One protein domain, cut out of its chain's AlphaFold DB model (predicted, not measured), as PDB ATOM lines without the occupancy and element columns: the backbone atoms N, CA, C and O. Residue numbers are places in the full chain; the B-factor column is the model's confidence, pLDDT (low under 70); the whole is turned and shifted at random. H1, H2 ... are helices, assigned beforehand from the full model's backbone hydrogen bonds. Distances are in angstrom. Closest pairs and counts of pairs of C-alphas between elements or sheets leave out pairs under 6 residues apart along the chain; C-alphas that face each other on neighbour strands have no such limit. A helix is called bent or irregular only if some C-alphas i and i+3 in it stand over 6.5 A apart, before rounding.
ATOM      1  N   HIS A 390      50.750  41.475   4.023       92.50
ATOM      2  CA  HIS A 390      50.505  42.813   3.470       92.50
ATOM      3  C   HIS A 390      49.060  43.321   3.582       92.50
ATOM      4  O   HIS A 390      48.855  44.538   3.489       92.50
ATOM      5  N   VAL A 391      48.066  42.447   3.791       93.88
ATOM      6  CA  VAL A 391      46.646  42.847   3.895       93.88
ATOM      7  C   VAL A 391      46.122  42.733   5.322       93.88
ATOM      8  O   VAL A 391      45.681  43.734   5.881       93.88
ATOM      9  N   LEU A 392      46.195  41.550   5.938       92.31
ATOM     10  CA  LEU A 392      45.665  41.300   7.284       92.31
ATOM     11  C   LEU A 392      46.265  42.215   8.371       92.31
ATOM     12  O   LEU A 392      45.493  42.766   9.156       92.31
ATOM     13  N   PRO A 393      47.583  42.508   8.400       92.19
ATOM     14  CA  PRO A 393      48.148  43.434   9.387       92.19
ATOM     15  C   PRO A 393      47.589  44.858   9.265       92.19
ATOM     16  O   PRO A 393      47.646  45.640  10.210       92.19
ATOM     17  N   ARG A 394      47.031  45.186   8.095       92.38
ATOM     18  CA  ARG A 394      46.432  46.476   7.744       92.38
ATOM     19  C   ARG A 394      44.908  46.414   7.688       92.38
ATOM     20  O   ARG A 394      44.282  47.314   7.140       92.38
ATOM     21  N   MET A 395      44.290  45.377   8.259       90.94
ATOM     22  CA  MET A 395      42.841  45.174   8.194       90.94
ATOM     23  C   MET A 395      42.049  46.385   8.704       90.94
ATOM     24  O   MET A 395      40.990  46.698   8.164       90.94
ATOM     25  N   SER A 396      42.609  47.120   9.672       90.00
ATOM     26  CA  SER A 396      42.064  48.373  10.205       90.00
ATOM     27  C   SER A 396      41.845  49.466   9.154       90.00
ATOM     28  O   SER A 396      40.890  50.231   9.286       90.00
ATOM     29  N   GLU A 397      42.659  49.520   8.092       91.12
ATOM     30  CA  GLU A 397      42.519  50.487   6.990       91.12
ATOM     31  C   GLU A 397      41.226  50.267   6.188       91.12
ATOM     32  O   GLU A 397      40.716  51.195   5.560       91.12
ATOM     33  N   PHE A 398      40.679  49.049   6.216       90.56
ATOM     34  CA  PHE A 398      39.557  48.644   5.372       90.56
ATOM     35  C   PHE A 398      38.220  48.575   6.116       90.56
ATOM     36  O   PHE A 398      37.181  48.456   5.471       90.56
ATOM     37  N   LEU A 399      38.209  48.663   7.452       87.56
ATOM     38  CA  LEU A 399      37.012  48.425   8.278       87.56
ATOM     39  C   LEU A 399      35.844  49.376   7.978       87.56
ATOM     40  O   LEU A 399      34.689  49.020   8.193       87.56
ATOM     41  N   SER A 400      36.126  50.565   7.441       86.06
ATOM     42  CA  SER A 400      35.114  51.530   6.995       86.06
ATOM     43  C   SER A 400      34.425  51.142   5.678       86.06
ATOM     44  O   SER A 400      33.455  51.787   5.285       86.06
ATOM     45  N   GLN A 401      34.898  50.093   4.995       88.06
ATOM     46  CA  GLN A 401      34.415  49.638   3.692       88.06
ATOM     47  C   GLN A 401      33.958  48.169   3.763       88.06
ATOM     48  O   GLN A 401      34.714  47.259   3.411       88.06
ATOM     49  N   PRO A 402      32.698  47.901   4.161       83.38
ATOM     50  CA  PRO A 402      32.198  46.538   4.365       83.38
ATOM     51  C   PRO A 402      32.350  45.622   3.143       83.38
ATOM     52  O   PRO A 402      32.656  44.439   3.287       83.38
ATOM     53  N   ALA A 403      32.192  46.166   1.931       86.88
ATOM     54  CA  ALA A 403      32.370  45.416   0.687       86.88
ATOM     55  C   ALA A 403      33.817  44.923   0.499       86.88
ATOM     56  O   ALA A 403      34.032  43.788   0.076       86.88
ATOM     57  N   VAL A 404      34.806  45.749   0.859       88.44
ATOM     58  CA  VAL A 404      36.229  45.395   0.784       88.44
ATOM     59  C   VAL A 404      36.573  44.342   1.829       88.44
ATOM     60  O   VAL A 404      37.185  43.333   1.489       88.44
ATOM     61  N   VAL A 405      36.126  44.528   3.074       87.06
ATOM     62  CA  VAL A 405      36.324  43.542   4.150       87.06
ATOM     63  C   VAL A 405      35.710  42.194   3.769       87.06
ATOM     64  O   VAL A 405      36.353  41.158   3.917       87.06
ATOM     65  N   SER A 406      34.497  42.197   3.209       85.56
ATOM     66  CA  SER A 406      33.832  40.982   2.731       85.56
ATOM     67  C   SER A 406      34.628  40.282   1.622       85.56
ATOM     68  O   SER A 406      34.806  39.063   1.675       85.56
ATOM     69  N   ALA A 407      35.164  41.038   0.659       88.31
ATOM     70  CA  ALA A 407      36.011  40.494  -0.402       88.31
ATOM     71  C   ALA A 407      37.316  39.892   0.146       88.31
ATOM     72  O   ALA A 407      37.647  38.763  -0.208       88.31
ATOM     73  N   ILE A 408      38.003  40.590   1.064       90.31
ATOM     74  CA  ILE A 408      39.217  40.085   1.731       90.31
ATOM     75  C   ILE A 408      38.915  38.761   2.437       90.31
ATOM     76  O   ILE A 408      39.631  37.782   2.252       90.31
ATOM     77  N   ILE A 409      37.840  38.702   3.226       87.44
ATOM     78  CA  ILE A 409      37.485  37.499   3.989       87.44
ATOM     79  C   ILE A 409      37.142  36.337   3.059       87.44
ATOM     80  O   ILE A 409      37.562  35.212   3.320       87.44
ATOM     81  N   ARG A 410      36.406  36.587   1.970       87.31
ATOM     82  CA  ARG A 410      36.094  35.557   0.973       87.31
ATOM     83  C   ARG A 410      37.365  34.980   0.353       87.31
ATOM     84  O   ARG A 410      37.501  33.762   0.285       87.31
ATOM     85  N   ASP A 411      38.292  35.839  -0.051       87.19
ATOM     86  CA  ASP A 411      39.542  35.412  -0.675       87.19
ATOM     87  C   ASP A 411      40.437  34.659   0.322       87.19
ATOM     88  O   ASP A 411      40.986  33.609  -0.007       87.19
ATOM     89  N   VAL A 412      40.522  35.125   1.573       87.88
ATOM     90  CA  VAL A 412      41.277  34.443   2.635       87.88
ATOM     91  C   VAL A 412      40.656  33.087   2.988       87.88
ATOM     92  O   VAL A 412      41.398  32.130   3.201       87.88
ATOM     93  N   LYS A 413      39.321  32.953   2.999       84.50
ATOM     94  CA  LYS A 413      38.643  31.664   3.237       84.50
ATOM     95  C   LYS A 413      39.078  30.597   2.227       84.50
ATOM     96  O   LYS A 413      39.406  29.492   2.645       84.50
ATOM     97  N   LEU A 414      39.167  30.948   0.942       85.12
ATOM     98  CA  LEU A 414      39.644  30.035  -0.108       85.12
ATOM     99  C   LEU A 414      41.108  29.606   0.099       85.12
ATOM    100  O   LEU A 414      41.505  28.513  -0.296       85.12
ATOM    101  N   LEU A 415      41.925  30.455   0.726       85.06
ATOM    102  CA  LEU A 415      43.339  30.173   0.989       85.06
ATOM    103  C   LEU A 415      43.548  29.330   2.261       85.06
ATOM    104  O   LEU A 415      44.488  28.541   2.321       85.06
ATOM    105  N   ILE A 416      42.662  29.446   3.257       82.25
ATOM    106  CA  ILE A 416      42.725  28.695   4.528       82.25
ATOM    107  C   ILE A 416      42.539  27.184   4.338       82.25
ATOM    108  O   ILE A 416      43.026  26.403   5.158       82.25
ATOM    109  N   GLU A 417      41.850  26.758   3.280       75.12
ATOM    110  CA  GLU A 417      41.702  25.333   2.948       75.12
ATOM    111  C   GLU A 417      43.058  24.662   2.676       75.12
ATOM    112  O   GLU A 417      43.206  23.464   2.906       75.12
ATOM    113  N   ASN A 418      44.063  25.449   2.273       69.62
ATOM    114  CA  ASN A 418      45.372  24.966   1.837       69.62
ATOM    115  C   ASN A 418      46.539  25.386   2.761       69.62
ATOM    116  O   ASN A 418      47.636  24.851   2.612       69.62
ATOM    117  N   ASP A 419      46.337  26.311   3.715       75.75
ATOM    118  CA  ASP A 419      47.395  26.828   4.602       75.75
ATOM    119  C   ASP A 419      46.898  27.089   6.045       75.75
ATOM    120  O   ASP A 419      46.138  28.021   6.328       75.75
ATOM    121  N   ASN A 420      47.389  26.291   7.001       76.94
ATOM    122  CA  ASN A 420      47.070  26.441   8.427       76.94
ATOM    123  C   ASN A 420      47.633  27.735   9.044       76.94
ATOM    124  O   ASN A 420      47.083  28.239  10.025       76.94
ATOM    125  N   SER A 421      48.712  28.292   8.490       81.56
ATOM    126  CA  SER A 421      49.311  29.537   8.976       81.56
ATOM    127  C   SER A 421      48.451  30.759   8.633       81.56
ATOM    128  O   SER A 421      48.345  31.679   9.445       81.56
ATOM    129  N   MET A 422      47.758  30.730   7.487       82.38
ATOM    130  CA  MET A 422      46.758  31.736   7.107       82.38
ATOM    131  C   MET A 422      45.579  31.759   8.069       82.38
ATOM    132  O   MET A 422      45.084  32.827   8.431       82.38
ATOM    133  N   ARG A 423      45.151  30.574   8.518       82.00
ATOM    134  CA  ARG A 423      44.091  30.442   9.515       82.00
ATOM    135  C   ARG A 423      44.476  31.183  10.788       82.00
ATOM    136  O   ARG A 423      43.743  32.066  11.213       82.00
ATOM    137  N   ALA A 424      45.640  30.862  11.353       83.44
ATOM    138  CA  ALA A 424      46.133  31.512  12.563       83.44
ATOM    139  C   ALA A 424      46.221  33.041  12.400       83.44
ATOM    140  O   ALA A 424      45.734  33.771  13.259       83.44
ATOM    141  N   ALA A 425      46.749  33.523  11.268       86.25
ATOM    142  CA  ALA A 425      46.835  34.955  10.985       86.25
ATOM    143  C   ALA A 425      45.457  35.640  10.965       86.25
ATOM    144  O   ALA A 425      45.294  36.706  11.557       86.25
ATOM    145  N   LEU A 426      44.443  35.022  10.345       85.31
ATOM    146  CA  LEU A 426      43.082  35.565  10.324       85.31
ATOM    147  C   LEU A 426      42.468  35.625  11.732       85.31
ATOM    148  O   LEU A 426      41.877  36.642  12.089       85.31
ATOM    149  N   TYR A 427      42.619  34.569  12.537       84.00
ATOM    150  CA  TYR A 427      42.073  34.520  13.902       84.00
ATOM    151  C   TYR A 427      42.694  35.565  14.835       84.00
ATOM    152  O   TYR A 427      42.004  36.068  15.721       84.00
ATOM    153  N   GLU A 428      43.959  35.914  14.603       85.94
ATOM    154  CA  GLU A 428      44.693  36.929  15.358       85.94
ATOM    155  C   GLU A 428      44.551  38.349  14.786       85.94
ATOM    156  O   GLU A 428      45.048  39.306  15.381       85.94
ATOM    157  N   THR A 429      43.842  38.534  13.670       88.00
ATOM    158  CA  THR A 429      43.629  39.859  13.072       88.00
ATOM    159  C   THR A 429      42.353  40.503  13.629       88.00
ATOM    160  O   THR A 429      41.280  39.911  13.515       88.00
ATOM    161  N   PRO A 430      42.399  41.716  14.211       87.75
ATOM    162  CA  PRO A 430      41.196  42.407  14.674       87.75
ATOM    163  C   PRO A 430      40.334  42.912  13.508       87.75
ATOM    164  O   PRO A 430      40.728  43.828  12.789       87.75
ATOM    165  N   PHE A 431      39.142  42.339  13.334       85.12
ATOM    166  CA  PHE A 431      38.169  42.807  12.332       85.12
ATOM    167  C   PHE A 431      36.704  42.562  12.708       85.12
ATOM    168  O   PHE A 431      35.814  42.822  11.901       85.12
ATOM    169  N   VAL A 432      36.427  42.076  13.921       80.00
ATOM    170  CA  VAL A 432      35.058  41.827  14.392       80.00
ATOM    171  C   VAL A 432      34.648  42.926  15.365       80.00
ATOM    172  O   VAL A 432      35.375  43.208  16.317       80.00
ATOM    173  N   LEU A 433      33.495  43.554  15.126       80.62
ATOM    174  CA  LEU A 433      32.981  44.627  15.976       80.62
ATOM    175  C   LEU A 433      32.282  44.036  17.208       80.62
ATOM    176  O   LEU A 433      31.240  43.384  17.095       80.62
ATOM    177  N   ALA A 434      32.854  44.267  18.386       76.94
ATOM    178  CA  ALA A 434      32.250  43.882  19.655       76.94
ATOM    179  C   ALA A 434      31.153  44.873  20.083       76.94
ATOM    180  O   ALA A 434      31.130  46.032  19.667       76.94
ATOM    181  N   ALA A 435      30.264  44.437  20.978       71.25
ATOM    182  CA  ALA A 435      29.161  45.245  21.510       71.25
ATOM    183  C   ALA A 435      29.598  46.552  22.207       71.25
ATOM    184  O   ALA A 435      28.801  47.476  22.330       71.25
ATOM    185  N   ASN A 436      30.856  46.648  22.647       75.56
ATOM    186  CA  ASN A 436      31.441  47.866  23.218       75.56
ATOM    187  C   ASN A 436      31.984  48.845  22.153       75.56
ATOM    188  O   ASN A 436      32.618  49.835  22.512       75.56
ATOM    189  N   GLY A 437      31.779  48.561  20.863       76.44
ATOM    190  CA  GLY A 437      32.249  49.373  19.741       76.44
ATOM    191  C   GLY A 437      33.721  49.165  19.369       76.44
ATOM    192  O   GLY A 437      34.207  49.833  18.459       76.44
ATOM    193  N   ALA A 438      34.444  48.256  20.034       81.94
ATOM    194  CA  ALA A 438      35.839  47.965  19.719       81.94
ATOM    195  C   ALA A 438      35.972  46.874  18.644       81.94
ATOM    196  O   ALA A 438      35.239  45.884  18.648       81.94
ATOM    197  N   TRP A 439      36.962  47.023  17.762       83.19
ATOM    198  CA  TRP A 439      37.361  45.981  16.815       83.19
ATOM    199  C   TRP A 439      38.307  44.996  17.495       83.19
ATOM    200  O   TRP A 439      39.384  45.372  17.959       83.19
ATOM    201  N   VAL A 440      37.901  43.732  17.570       84.19
ATOM    202  CA  VAL A 440      38.621  42.682  18.294       84.19
ATOM    203  C   VAL A 440      38.939  41.490  17.393       84.19
ATOM    204  O   VAL A 440      38.359  41.307  16.318       84.19
ATOM    205  N   GLN A 441      39.911  40.693  17.836       85.31
ATOM    206  CA  GLN A 441      40.335  39.457  17.182       85.31
ATOM    207  C   GLN A 441      39.231  38.390  17.284       85.31
ATOM    208  O   GLN A 441      38.684  38.207  18.380       85.31
ATOM    209  N   PRO A 442      38.936  37.635  16.209       81.31
ATOM    210  CA  PRO A 442      38.020  36.498  16.271       81.31
ATOM    211  C   PRO A 442      38.365  35.478  17.366       81.31
ATOM    212  O   PRO A 442      37.458  34.978  18.029       81.31
ATOM    213  N   SER A 443      39.656  35.202  17.610       76.81
ATOM    214  CA  SER A 443      40.099  34.238  18.635       76.81
ATOM    215  C   SER A 443      39.654  34.598  20.056       76.81
ATOM    216  O   SER A 443      39.458  33.711  20.882       76.81
ATOM    217  N   ARG A 444      39.426  35.887  20.345       76.69
ATOM    218  CA  ARG A 444      38.952  36.364  21.657       76.69
ATOM    219  C   ARG A 444      37.439  36.275  21.839       76.69
ATOM    220  O   ARG A 444      36.954  36.441  22.954       76.69
ATOM    221  N   LEU A 445      36.703  36.073  20.750       67.06
ATOM    222  CA  LEU A 445      35.241  36.055  20.736       67.06
ATOM    223  C   LEU A 445      34.666  34.641  20.619       67.06
ATOM    224  O   LEU A 445      33.497  34.442  20.937       67.06
ATOM    225  N   TYR A 446      35.461  33.670  20.168       57.66
ATOM    226  CA  TYR A 446      35.013  32.304  19.926       57.66
ATOM    227  C   TYR A 446      35.576  31.330  20.975       57.66
ATOM    228  O   TYR A 446      36.694  30.837  20.837       57.66
ATOM    229  N   ASP A 447      34.783  31.014  22.005       55.22
ATOM    230  CA  ASP A 447      34.908  29.761  22.767       55.22
ATOM    231  C   ASP A 447      33.687  28.885  22.427       55.22
ATOM    232  O   ASP A 447      32.570  29.225  22.831       55.22
ATOM    233  N   PRO A 448      33.852  27.759  21.703       50.78
ATOM    234  CA  PRO A 448      32.744  26.890  21.295       50.78
ATOM    235  C   PRO A 448      31.994  26.240  22.470       50.78
ATOM    236  O   PRO A 448      31.002  25.547  22.257       50.78
ATOM    237  N   ARG A 449      32.453  26.439  23.711       49.53
ATOM    238  CA  ARG A 449      31.820  25.929  24.934       49.53
ATOM    239  C   ARG A 449      30.954  26.971  25.649       49.53
ATOM    240  O   ARG A 449      30.337  26.622  26.651       49.53
ATOM    241  N   VAL A 450      30.902  28.219  25.169       57.97
ATOM    242  CA  VAL A 450      30.197  29.327  25.840       57.97
ATOM    243  C   VAL A 450      29.184  29.987  24.888       57.97
ATOM    244  O   VAL A 450      29.531  30.919  24.156       57.97
ATOM    245  N   PRO A 451      27.913  29.538  24.892       58.22
ATOM    246  CA  PRO A 451      26.844  30.078  24.043       58.22
ATOM    247  C   PRO A 451      26.583  31.583  24.234       58.22
ATOM    248  O   PRO A 451      26.053  32.252  23.349       58.22
ATOM    249  N   GLU A 452      26.946  32.145  25.385       55.50
ATOM    250  CA  GLU A 452      26.743  33.553  25.721       55.50
ATOM    251  C   GLU A 452      27.619  34.506  24.896       55.50
ATOM    252  O   GLU A 452      27.234  35.662  24.711       55.50
ATOM    253  N   LEU A 453      28.744  34.034  24.341       54.94
ATOM    254  CA  LEU A 453      29.635  34.845  23.500       54.94
ATOM    255  C   LEU A 453      28.962  35.290  22.188       54.94
ATOM    256  O   LEU A 453      29.284  36.359  21.668       54.94
ATOM    257  N   HIS A 454      27.933  34.569  21.722       53.81
ATOM    258  CA  HIS A 454      27.087  34.990  20.597       53.81
ATOM    259  C   HIS A 454      26.363  36.325  20.844       53.81
ATOM    260  O   HIS A 454      25.988  36.999  19.888       53.81
ATOM    261  N   LYS A 455      26.169  36.731  22.109       54.34
ATOM    262  CA  LYS A 455      25.505  37.996  22.474       54.34
ATOM    263  C   LYS A 455      26.445  39.209  22.454       54.34
ATOM    264  O   LYS A 455      25.952  40.333  22.505       54.34
ATOM    265  N   LEU A 456      27.767  39.001  22.407       49.62
ATOM    266  CA  LEU A 456      28.777  40.073  22.375       49.62
ATOM    267  C   LEU A 456      29.101  40.557  20.952       49.62
ATOM    268  O   LEU A 456      29.727  41.605  20.794       49.62
ATOM    269  N   LEU A 457      28.679  39.805  19.933       54.62
ATOM    270  CA  LEU A 457      28.799  40.163  18.521       54.62
ATOM    271  C   LEU A 457      27.674  41.132  18.135       54.62
ATOM    272  O   LEU A 457      26.516  40.925  18.504       54.62
ATOM    273  N   HIS A 458      27.991  42.192  17.389       49.09
ATOM    274  CA  HIS A 458      26.974  43.124  16.899       49.09
ATOM    275  C   HIS A 458      25.966  42.378  15.999       49.09
ATOM    276  O   HIS A 458      26.360  41.580  15.145       49.09
ATOM    277  N   LYS A 459      24.657  42.628  16.163       48.69
ATOM    278  CA  LYS A 459      23.585  41.880  15.459       48.69
ATOM    279  C   LYS A 459      23.639  41.991  13.927       48.69
ATOM    280  O   LYS A 459      23.000  41.202  13.243       48.69
ATOM    281  N   GLU A 460      24.402  42.948  13.408       45.53
ATOM    282  CA  GLU A 460      24.575  43.204  11.972       45.53
ATOM    283  C   GLU A 460      25.905  42.672  11.403       45.53
ATOM    284  O   GLU A 460      26.110  42.696  10.191       45.53
ATOM    285  N   THR A 461      26.819  42.157  12.237       45.59
ATOM    286  CA  THR A 461      28.084  41.561  11.765       45.59
ATOM    287  C   THR A 461      27.889  40.088  11.405       45.59
ATOM    288  O   THR A 461      27.925  39.204  12.256       45.59
ATOM    289  N   PHE A 462      27.672  39.829  10.116       45.25
ATOM    290  CA  PHE A 462      27.599  38.494   9.523       45.25
ATOM    291  C   PHE A 462      28.949  37.765   9.603       45.25
ATOM    292  O   PHE A 462      29.816  37.985   8.762       45.25
ATOM    293  N   PHE A 463      29.099  36.830  10.544       46.34
ATOM    294  CA  PHE A 463      30.149  35.808  10.489       46.34
ATOM    295  C   PHE A 463      29.575  34.441  10.871       46.34
ATOM    296  O   PHE A 463      29.566  34.056  12.037       46.34
ATOM    297  N   SER A 464      29.084  33.691   9.881       34.94
ATOM    298  CA  SER A 464      29.056  32.230   9.974       34.94
ATOM    299  C   SER A 464      30.453  31.729   9.593       34.94
ATOM    300  O   SER A 464      30.886  31.903   8.441       34.94
ATOM    301  N   PHE A 465      31.186  31.224  10.584       42.41
ATOM    302  CA  PHE A 465      32.470  30.554  10.383       42.41
ATOM    303  C   PHE A 465      32.263  29.193   9.737       42.41
ATOM    304  O   PHE A 465      31.357  28.465  10.201       42.41
TER     305      PHE A 465
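What this domain is: This is residues 390 to 465 of the 465 residues of an uncharacterized protein of Arundo donax (UniProt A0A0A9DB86). Look first at the long helix H2: two short helices, H1 and H3, lie beside it one after the other, H1 by its first half and H3 by its last residues, and these three make the helical side of the domain. The other side is mostly loop, residues 428 to 465, with a small turn of antiparallel pairing and the one short helix H4, where residues 447 to 452 stick out. The printed part has 76 residues with four named helices, H1, H2, H3 and H4 in that order, and no named strand; the class is all helix, though only 36 of the 76 residues are in named elements. The whole is compact, with a radius of gyration of the C-alphas of 12.4 A, and its C-alphas span 31 by 28 by 18 A.

How they stand to each other: Begin with H2, residues 402 to 416. It touches H3, residues 420 to 427, with its residues 412 to 416 alone; the closest C-alphas are those of Ile 416 and Arg 423, 5.5 A apart. The two form a helical hairpin, at a shallow tilt of 26 degrees, opposite ways. H1, residues 390 to 397, is close to H2 but not clearly touching: the closest C-alphas, of Met 395 and Val 405, are 7.8 A apart, at a shallow tilt of 27 degrees, opposite ways. H1 is also close to H3 but not clearly touching, with the C-alphas of Leu 392 and Leu 426 closest at 7.0 A; these two run the same way at a shallow tilt of 10 degrees. H4, residues 451 to 455, is apart from H1, H2 and H3. Between H3 and H4, look for residues 432 to 433, paired antiparallel with residues 439 to 440. In H2 and H3 every O i to N i+4 pair is within hydrogen-bond range; in H1 it is 1 of 4, with 3 of 5 O i to N i+3 pairs, and in H4 0 of 1, with 2 of 2.

Where its parts are: Find C-alpha 402 at (32.198, 46.538, 4.365); from there H2 runs 20.7 A to C-alpha 416 at (42.725, 28.695, 4.528). H1 begins at C-alpha 390 at (50.505, 42.813, 3.470) and measures 11.6 A; it is irregular, with C-alphas 393 and 396 lying 7.9 A apart. H3 measures 11.0 A. H4 ends at C-alpha 455 at (25.505, 37.996, 22.474), 8.2 A from its first; it is neither bent nor irregular, but only just, with C-alphas 451 and 454 lying 6.0 A apart.

The domain as a whole: The two C-alphas farthest apart are those of Asn 418 and Asn 436, 34.3 A. The links from H1 to H2 and from H2 to H3 are tight; that from H3 to H4, 23 residues, is long. The printed part has no cut and ends at the chain's last residue, 465. Its mean pLDDT is 75.3; under 70 are residue 418 and residues 445 to 465, and the mean of H4 is 55.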